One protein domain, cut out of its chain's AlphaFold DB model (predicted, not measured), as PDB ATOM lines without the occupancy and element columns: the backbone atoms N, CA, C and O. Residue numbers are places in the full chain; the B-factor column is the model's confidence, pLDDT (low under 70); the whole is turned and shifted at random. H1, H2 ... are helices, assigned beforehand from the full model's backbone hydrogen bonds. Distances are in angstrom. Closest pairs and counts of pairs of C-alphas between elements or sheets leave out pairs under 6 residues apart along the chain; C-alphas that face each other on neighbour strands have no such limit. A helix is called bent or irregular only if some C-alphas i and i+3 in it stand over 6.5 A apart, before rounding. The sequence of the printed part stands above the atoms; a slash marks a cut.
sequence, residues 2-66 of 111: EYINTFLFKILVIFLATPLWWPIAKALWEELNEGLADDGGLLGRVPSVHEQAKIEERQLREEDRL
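What this domain is: This is residues 2 to 66 of the 111 residues of an uncharacterized protein of Planctomycetes bacterium (UniProt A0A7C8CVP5). One long helix, H1, bent as a wide V, makes most of the length; a loop, residues 36 to 48, leads from its end to a shorter helix, H2, which touches neither arm. The printed part has 65 residues with two named helices, H1 then H2, and no named strand: all helix. It is extended, with a radius of gyration of the C-alphas of 19.4 A and spans of 63 by 28 by 17 A.

How they stand to each other: Start at H1, residues 2 to 35, assigned as one helix by its hydrogen bonds but bent: C-alphas 20 and 23 are 7.1 A apart. Its arms, H1a, residues 2 to 20, and H1b, residues 23 to 35, stand at a steep tilt of 62 degrees. H1a is irregular, with C-alphas 16 and 19 6.7 A apart. H2, residues 49 to 63, is apart from both arms. Every O i to N i+4 pair is within hydrogen-bond range in H1b, 13 of 15 in H1a and 10 of 11 in H2.

Where its parts are: Find C-alpha 2 at (84.219, 0.371, 107.773); from there H1a runs 28.2 A. H1b covers 18.3 A. H2 runs 21.0 A to C-alpha 63 at (79.606, -22.296, 165.525).

The domain as a whole: The C-alphas of Glu 2 and Asp 64, the farthest apart, are 64.6 A apart. The printed part has no cut; the link from H1 to H2 is long. Look for pLDDT under 70 at residues 37 to 38 and 40 to 66.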
ATOM      1  N   GLU A   2      83.652   1.561 107.085       75.31
ATOM      2  CA  GLU A   2      84.219   0.371 107.773       75.31
ATOM      3  C   GLU A   2      84.313   0.471 109.308       75.31
ATOM      4  O   GLU A   2      84.040  -0.503 110.004       75.31
ATOM      5  N   TYR A   3      84.623   1.648 109.862       79.44
ATOM      6  CA  TYR A   3      84.759   1.835 111.314       79.44
ATOM      7  C   TYR A   3      83.474   1.555 112.109       79.44
ATOM      8  O   TYR A   3      83.544   1.070 113.237       79.44
ATOM      9  N   ILE A   4      82.305   1.824 111.519       87.62
ATOM     10  CA  ILE A   4      81.003   1.627 112.174       87.62
ATOM     11  C   ILE A   4      80.710   0.129 112.320       87.62
ATOM     12  O   ILE A   4      80.280  -0.311 113.384       87.62
ATOM     13  N   ASN A   5      81.023  -0.669 111.295       88.81
ATOM     14  CA  ASN A   5      80.812  -2.117 111.324       88.81
ATOM     15  C   ASN A   5      81.695  -2.793 112.380       88.81
ATOM     16  O   ASN A   5      81.208  -3.611 113.160       88.81
ATOM     17  N   THR A   6      82.969  -2.404 112.469       93.19
ATOM     18  CA  THR A   6      83.887  -2.933 113.490       93.19
ATOM     19  C   THR A   6      83.454  -2.543 114.904       93.19
ATOM     20  O   THR A   6      83.569  -3.344 115.829       93.19
ATOM     21  N   PHE A   7      82.939  -1.325 115.089       91.50
ATOM     22  CA  PHE A   7      82.420  -0.868 116.377       91.50
ATOM     23  C   PHE A   7      81.175  -1.656 116.809       91.50
ATOM     24  O   PHE A   7      81.133  -2.163 117.930       91.50
ATOM     25  N   LEU A   8      80.205  -1.836 115.907       94.38
ATOM     26  CA  LEU A   8      78.996  -2.624 116.168       94.38
ATOM     27  C   LEU A   8      79.324  -4.085 116.481       94.38
ATOM     28  O   LEU A   8      78.774  -4.647 117.424       94.38
ATOM     29  N   PHE A   9      80.262  -4.682 115.743       94.88
ATOM     30  CA  PHE A   9      80.703  -6.050 115.997       94.88
ATOM     31  C   PHE A   9      81.348  -6.195 117.382       94.88
ATOM     32  O   PHE A   9      81.023  -7.124 118.117       94.88
ATOM     33  N   LYS A  10      82.208  -5.252 117.787       92.81
ATOM     34  CA  LYS A  10      82.805  -5.246 119.133       92.81
ATOM     35  C   LYS A  10      81.747  -5.139 120.229       92.81
ATOM     36  O   LYS A  10      81.807  -5.897 121.191       92.81
ATOM     37  N   ILE A  11      80.772  -4.242 120.075       95.50
ATOM     38  CA  ILE A  11      79.670  -4.103 121.038       95.50
ATOM     39  C   ILE A  11      78.856  -5.393 121.116       95.50
ATOM     40  O   ILE A  11      78.550  -5.845 122.217       95.50
ATOM     41  N   LEU A  12      78.549  -6.013 119.976       95.44
ATOM     42  CA  LEU A  12      77.814  -7.274 119.929       95.44
ATOM     43  C   LEU A  12      78.557  -8.387 120.677       95.44
ATOM     44  O   LEU A  12      77.951  -9.082 121.489       95.44
ATOM     45  N   VAL A  13      79.866  -8.527 120.444       95.44
ATOM     46  CA  VAL A  13      80.708  -9.514 121.137       95.44
ATOM     47  C   VAL A  13      80.729  -9.256 122.640       95.44
ATOM     48  O   VAL A  13      80.581 -10.199 123.413       95.44
ATOM     49  N   ILE A  14      80.858  -7.994 123.062       93.56
ATOM     50  CA  ILE A  14      80.810  -7.630 124.483       93.56
ATOM     51  C   ILE A  14      79.463  -8.036 125.075       93.56
ATOM     52  O   ILE A  14      79.451  -8.753 126.066       93.56
ATOM     53  N   PHE A  15      78.344  -7.667 124.446       93.94
ATOM     54  CA  PHE A  15      77.006  -8.013 124.934       93.94
ATOM     55  C   PHE A  15      76.762  -9.520 125.018       93.94
ATOM     56  O   PHE A  15      76.141  -9.974 125.977       93.94
ATOM     57  N   LEU A  16      77.263 -10.295 124.052       94.19
ATOM     58  CA  LEU A  16      77.169 -11.757 124.084       94.19
ATOM     59  C   LEU A  16      78.037 -12.368 125.188       94.19
ATOM     60  O   LEU A  16      77.648 -13.361 125.797       94.19
ATOM     61  N   ALA A  17      79.211 -11.787 125.439       93.56
ATOM     62  CA  ALA A  17      80.129 -12.256 126.466       93.56
ATOM     63  C   ALA A  17      79.692 -11.833 127.877       93.56
ATOM     64  O   ALA A  17      79.965 -12.564 128.823       93.56
ATOM     65  N   THR A  18      78.991 -10.704 128.039       93.00
ATOM     66  CA  THR A  18      78.510 -10.194 129.336       93.00
ATOM     67  C   THR A  18      77.832 -11.254 130.205       93.00
ATOM     68  O   THR A  18      78.299 -11.453 131.324       93.00
ATOM     69  N   PRO A  19      76.795 -11.988 129.756       93.44
ATOM     70  CA  PRO A  19      76.134 -12.981 130.605       93.44
ATOM     71  C   PRO A  19      77.054 -14.138 131.019       93.44
ATOM     72  O   PRO A  19      76.786 -14.778 132.034       93.44
ATOM     73  N   LEU A  20      78.133 -14.396 130.271       93.19
ATOM     74  CA  LEU A  20      79.080 -15.467 130.573       93.19
ATOM     75  C   LEU A  20      79.963 -15.127 131.781       93.19
ATOM     76  O   LEU A  20      80.180 -15.982 132.634       93.19
ATOM     77  N   TRP A  21      80.463 -13.890 131.871       91.62
ATOM     78  CA  TRP A  21      81.338 -13.467 132.975       91.62
ATOM     79  C   TRP A  21      80.609 -12.697 134.082       91.62
ATOM     80  O   TRP A  21      81.150 -12.558 135.178       91.62
ATOM     81  N   TRP A  22      79.371 -12.253 133.847       93.25
ATOM     82  CA  TRP A  22      78.529 -11.595 134.850       93.25
ATOM     83  C   TRP A  22      78.429 -12.337 136.195       93.25
ATOM     84  O   TRP A  22      78.650 -11.693 137.222       93.25
ATOM     85  N   PRO A  23      78.137 -13.657 136.257       92.12
ATOM     86  CA  PRO A  23      78.041 -14.349 137.544       92.12
ATOM     87  C   PRO A  23      79.376 -14.372 138.296       92.12
ATOM     88  O   PRO A  23      79.386 -14.252 139.517       92.12
ATOM     89  N   ILE A  24      80.496 -14.463 137.573       91.31
ATOM     90  CA  ILE A  24      81.846 -14.458 138.148       91.31
ATOM     91  C   ILE A  24      82.158 -13.077 138.728       91.31
ATOM     92  O   ILE A  24      82.586 -12.969 139.872       91.31
ATOM     93  N   ALA A  25      81.896 -12.014 137.962       89.00
ATOM     94  CA  ALA A  25      82.082 -10.648 138.440       89.00
ATOM     95  C   ALA A  25      81.194 -10.334 139.650       89.00
ATOM     96  O   ALA A  25      81.650  -9.669 140.574       89.00
ATOM     97  N   LYS A  26      79.953 -10.840 139.677       90.19
ATOM     98  CA  LYS A  26      79.053 -10.695 140.828       90.19
ATOM     99  C   LYS A  26      79.593 -11.403 142.071       90.19
ATOM    100  O   LYS A  26      79.596 -10.798 143.133       90.19
ATOM    101  N   ALA A  27      80.063 -12.643 141.934       87.81
ATOM    102  CA  ALA A  27      80.622 -13.405 143.051       87.81
ATOM    103  C   ALA A  27      81.879 -12.731 143.622       87.81
ATOM    104  O   ALA A  27      81.956 -12.494 144.822       87.81
ATOM    105  N   LEU A  28      82.809 -12.316 142.755       87.94
ATOM    106  CA  LEU A  28      84.001 -11.572 143.173       87.94
ATOM    107  C   LEU A  28      83.640 -10.259 143.867       87.94
ATOM    108  O   LEU A  28      84.287  -9.879 144.833       87.94
ATOM    109  N   TRP A  29      82.616  -9.559 143.377       85.44
ATOM    110  CA  TRP A  29      82.141  -8.334 144.008       85.44
ATOM    111  C   TRP A  29      81.562  -8.584 145.405       85.44
ATOM    112  O   TRP A  29      81.809  -7.794 146.313       85.44
ATOM    113  N   GLU A  30      80.804  -9.667 145.586       83.88
ATOM    114  CA  GLU A  30      80.250 -10.064 146.886       83.88
ATOM    115  C   GLU A  30      81.363 -10.422 147.880       83.88
ATOM    116  O   GLU A  30      81.396  -9.839 148.960       83.88
ATOM    117  N   GLU A  31      82.314 -11.276 147.493       81.38
ATOM    118  CA  GLU A  31      83.455 -11.670 148.339       81.38
ATOM    119  C   GLU A  31      84.346 -10.479 148.708       81.38
ATOM    120  O   GLU A  31      84.763 -10.324 149.855       81.38
ATOM    121  N   LEU A  32      84.615  -9.599 147.743       82.31
ATOM    122  CA  LEU A  32      85.377  -8.377 147.972       82.31
ATOM    123  C   LEU A  32      84.644  -7.454 148.955       82.31
ATOM    124  O   LEU A  32      85.262  -6.883 149.845       82.31
ATOM    125  N   ASN A  33      83.325  -7.309 148.820       78.12
ATOM    126  CA  ASN A  33      82.541  -6.462 149.714       78.12
ATOM    127  C   ASN A  33      82.403  -7.061 151.123       78.12
ATOM    128  O   ASN A  33      82.373  -6.307 152.091       78.12
ATOM    129  N   GLU A  34      82.339  -8.387 151.242       74.62
ATOM    130  CA  GLU A  34      82.338  -9.105 152.521       74.62
ATOM    131  C   GLU A  34      83.694  -8.983 153.228       74.62
ATOM    132  O   GLU A  34      83.743  -8.602 154.392       74.62
ATOM    133  N   GLY A  35      84.802  -9.189 152.510       77.19
ATOM    134  CA  GLY A  35      86.149  -9.054 153.072       77.19
ATOM    135  C   GLY A  35      86.517  -7.622 153.474       77.19
ATOM    136  O   GLY A  35      87.325  -7.428 154.374       77.19
ATOM    137  N   LEU A  36      85.913  -6.614 152.836       72.75
ATOM    138  CA  LEU A  36      86.063  -5.209 153.227       72.75
ATOM    139  C   LEU A  36      84.997  -4.740 154.227       72.75
ATOM    140  O   LEU A  36      85.015  -3.566 154.601       72.75
ATOM    141  N   ALA A  37      84.063  -5.593 154.658       65.94
ATOM    142  CA  ALA A  37      83.013  -5.196 155.595       65.94
ATOM    143  C   ALA A  37      83.594  -4.699 156.930       65.94
ATOM    144  O   ALA A  37      83.102  -3.705 157.468       65.94
ATOM    145  N   ASP A  38      84.684  -5.317 157.393       62.88
ATOM    146  CA  ASP A  38      85.390  -4.939 158.623       62.88
ATOM    147  C   ASP A  38      86.061  -3.552 158.525       62.88
ATOM    148  O   ASP A  38      86.168  -2.841 159.523       62.88
ATOM    149  N   ASP A  39      86.418  -3.124 157.308       71.12
ATOM    150  CA  ASP A  39      87.046  -1.829 157.011       71.12
ATOM    151  C   ASP A  39      86.034  -0.749 156.553       71.12
ATOM    152  O   ASP A  39      86.417   0.369 156.199       71.12
ATOM    153  N   GLY A  40      84.725  -1.051 156.562       64.75
ATOM    154  CA  GLY A  40      83.649  -0.120 156.176       64.75
ATOM    155  C   GLY A  40      83.167  -0.225 154.720       64.75
ATOM    156  O   GLY A  40      82.338   0.579 154.283       64.75
ATOM    157  N   GLY A  41      83.627  -1.235 153.979       62.19
ATOM    158  CA  GLY A  41      83.231  -1.544 152.604       62.19
ATOM    159  C   GLY A  41      83.904  -0.662 151.544       62.19
ATOM    160  O   GLY A  41      84.284   0.481 151.784       62.19
ATOM    161  N   LEU A  42      83.986  -1.162 150.307       60.25
ATOM    162  CA  LEU A  42      84.658  -0.477 149.183       60.25
ATOM    163  C   LEU A  42      83.944   0.807 148.713       60.25
ATOM    164  O   LEU A  42      84.536   1.662 148.059       60.25
ATOM    165  N   LEU A  43      82.660   0.943 149.051       63.94
ATOM    166  CA  LEU A  43      81.818   2.111 148.766       63.94
ATOM    167  C   LEU A  43      81.400   2.867 150.042       63.94
ATOM    168  O   LEU A  43      80.542   3.746 149.966       63.94
ATOM    169  N   GLY A  44      81.941   2.508 151.215       53.66
ATOM    170  CA  GLY A  44      81.535   3.101 152.496       53.66
ATOM    171  C   GLY A  44      80.109   2.743 152.935       53.66
ATOM    172  O   GLY A  44      79.549   3.380 153.829       53.66
ATOM    173  N   ARG A  45      79.463   1.772 152.274       52.34
ATOM    174  CA  ARG A  45      78.087   1.376 152.577       52.34
ATOM    175  C   ARG A  45      78.115   0.224 153.571       52.34
ATOM    176  O   ARG A  45      78.207  -0.934 153.181       52.34
ATOM    177  N   VAL A  46      78.025   0.583 154.849       54.78
ATOM    178  CA  VAL A  46      77.836  -0.353 155.963       54.78
ATOM    179  C   VAL A  46      76.663  -1.287 155.623       54.78
ATOM    180  O   VAL A  46      75.596  -0.779 155.244       54.78
ATOM    181  N   PRO A  47      76.839  -2.621 155.705       59.03
ATOM    182  CA  PRO A  47      75.768  -3.571 155.433       59.03
ATOM    183  C   PRO A  47      74.548  -3.232 156.288       59.03
ATOM    184  O   PRO A  47      74.671  -2.872 157.464       59.03
ATOM    185  N   SER A  48      73.369  -3.297 155.671       57.06
ATOM    186  CA  SER A  48      72.106  -2.952 156.328       57.06
ATOM    187  C   SER A  48      71.904  -3.832 157.565       57.06
ATOM    188  O   SER A  48      72.296  -4.995 157.564       57.06
ATOM    189  N   VAL A  49      71.239  -3.321 158.604       56.84
ATOM    190  CA  VAL A  49      70.951  -4.058 159.855       56.84
ATOM    191  C   VAL A  49      70.300  -5.428 159.581       56.84
ATOM    192  O   VAL A  49      70.534  -6.396 160.299       56.84
ATOM    193  N   HIS A  50      69.541  -5.551 158.486       56.22
ATOM    194  CA  HIS A  50      68.952  -6.820 158.046       56.22
ATOM    195  C   HIS A  50      69.941  -7.825 157.433       56.22
ATOM    196  O   HIS A  50      69.681  -9.027 157.462       56.22
ATOM    197  N   GLU A  51      71.039  -7.355 156.849       57.41
ATOM    198  CA  GLU A  51      72.107  -8.197 156.302       57.41
ATOM    199  C   GLU A  51      73.056  -8.639 157.416       57.41
ATOM    200  O   GLU A  51      73.412  -9.813 157.458       57.41
ATOM    201  N   GLN A  52      73.348  -7.757 158.379       61.28
ATOM    202  CA  GLN A  52      74.097  -8.110 159.591       61.28
ATOM    203  C   GLN A  52      73.390  -9.212 160.387       61.28
ATOM    204  O   GLN A  52      74.015 -10.214 160.712       61.28
ATOM    205  N   ALA A  53      72.071  -9.103 160.587       60.25
ATOM    206  CA  ALA A  53      71.296 -10.136 161.279       60.25
ATOM    207  C   ALA A  53      71.334 -11.501 160.561       60.25
ATOM    208  O   ALA A  53      71.329 -12.542 161.209       60.25
ATOM    209  N   LYS A  54      71.407 -11.516 159.221       63.53
ATOM    210  CA  LYS A  54      71.549 -12.762 158.445       63.53
ATOM    211  C   LYS A  54      72.956 -13.350 158.517       63.53
ATOM    212  O   LYS A  54      73.095 -14.566 158.412       63.53
ATOM    213  N   ILE A  55      73.981 -12.510 158.639       62.34
ATOM    214  CA  ILE A  55      75.366 -12.955 158.834       62.34
ATOM    215  C   ILE A  55      75.515 -13.534 160.244       62.34
ATOM    216  O   ILE A  55      76.019 -14.643 160.386       62.34
ATOM    217  N   GLU A  56      74.977 -12.858 161.258       64.75
ATOM    218  CA  GLU A  56      74.961 -13.331 162.647       64.75
ATOM    219  C   GLU A  56      74.186 -14.653 162.790       64.75
ATOM    220  O   GLU A  56      74.673 -15.600 163.402       64.75
ATOM    221  N   GLU A  57      73.027 -14.787 162.134       64.19
ATOM    222  CA  GLU A  57      72.258 -16.039 162.119       64.19
ATOM    223  C   GLU A  57      73.014 -17.193 161.430       64.19
ATOM    224  O   GLU A  57      72.890 -18.349 161.842       64.19
ATOM    225  N   ARG A  58      73.827 -16.910 160.400       60.78
ATOM    226  CA  ARG A  58      74.693 -17.921 159.764       60.78
ATOM    227  C   ARG A  58      75.863 -18.315 160.662       60.78
ATOM    228  O   ARG A  58      76.099 -19.510 160.814       60.78
ATOM    229  N   GLN A  59      76.527 -17.345 161.288       60.66
ATOM    230  CA  GLN A  59      77.648 -17.588 162.199       60.66
ATOM    231  C   GLN A  59      77.213 -18.407 163.422       60.66
ATOM    232  O   GLN A  59      77.818 -19.437 163.706       60.66
ATOM    233  N   LEU A  60      76.091 -18.054 164.056       60.50
ATOM    234  CA  LEU A  60      75.518 -18.825 165.170       60.50
ATOM    235  C   LEU A  60      75.170 -20.269 164.778       60.50
ATOM    236  O   LEU A  60      75.227 -21.176 165.606       60.50
ATOM    237  N   ARG A  61      74.807 -20.502 163.512       60.62
ATOM    238  CA  ARG A  61      74.473 -21.840 163.008       60.62
ATOM    239  C   ARG A  61      75.706 -22.668 162.633       60.62
ATOM    240  O   ARG A  61      75.623 -23.895 162.633       60.62
ATOM    241  N   GLU A  62      76.822 -22.026 162.298       56.94
ATOM    242  CA  GLU A  62      78.093 -22.691 161.983       56.94
ATOM    243  C   GLU A  62      78.967 -22.940 163.219       56.94
ATOM    244  O   GLU A  62      79.634 -23.978 163.273       56.94
ATOM    245  N   GLU A  63      78.905 -22.085 164.245       53.72
ATOM    246  CA  GLU A  63      79.606 -22.296 165.525       53.72
ATOM    247  C   GLU A  63      79.178 -23.597 166.229       53.72
ATOM    248  O   GLU A  63      80.014 -24.286 166.817       53.72
ATOM    249  N   ASP A  64      77.918 -24.017 166.079       53.94
ATOM    250  CA  ASP A  64      77.405 -25.273 166.656       53.94
ATOM    251  C   ASP A  64      77.990 -26.532 165.971       53.94
ATOM    252  O   ASP A  64      77.903 -27.649 166.482       53.94
ATOM    253  N   ARG A  65      78.645 -26.375 164.809       53.66
ATOM    254  CA  ARG A  65      79.235 -27.484 164.038       53.66
ATOM    255  C   ARG A  65      80.748 -27.643 164.236       53.66
ATOM    256  O   ARG A  65      81.318 -28.622 163.753       53.66
ATOM    257  N   LEU A  66      81.392 -26.719 164.953       55.16
ATOM    258  CA  LEU A  66      82.833 -26.730 165.244       55.16
ATOM    259  C   LEU A  66      83.187 -27.295 166.626       55.16
ATOM    260  O   LEU A  66      84.371 -27.367 166.967       55.16
TER     261      LEU A  66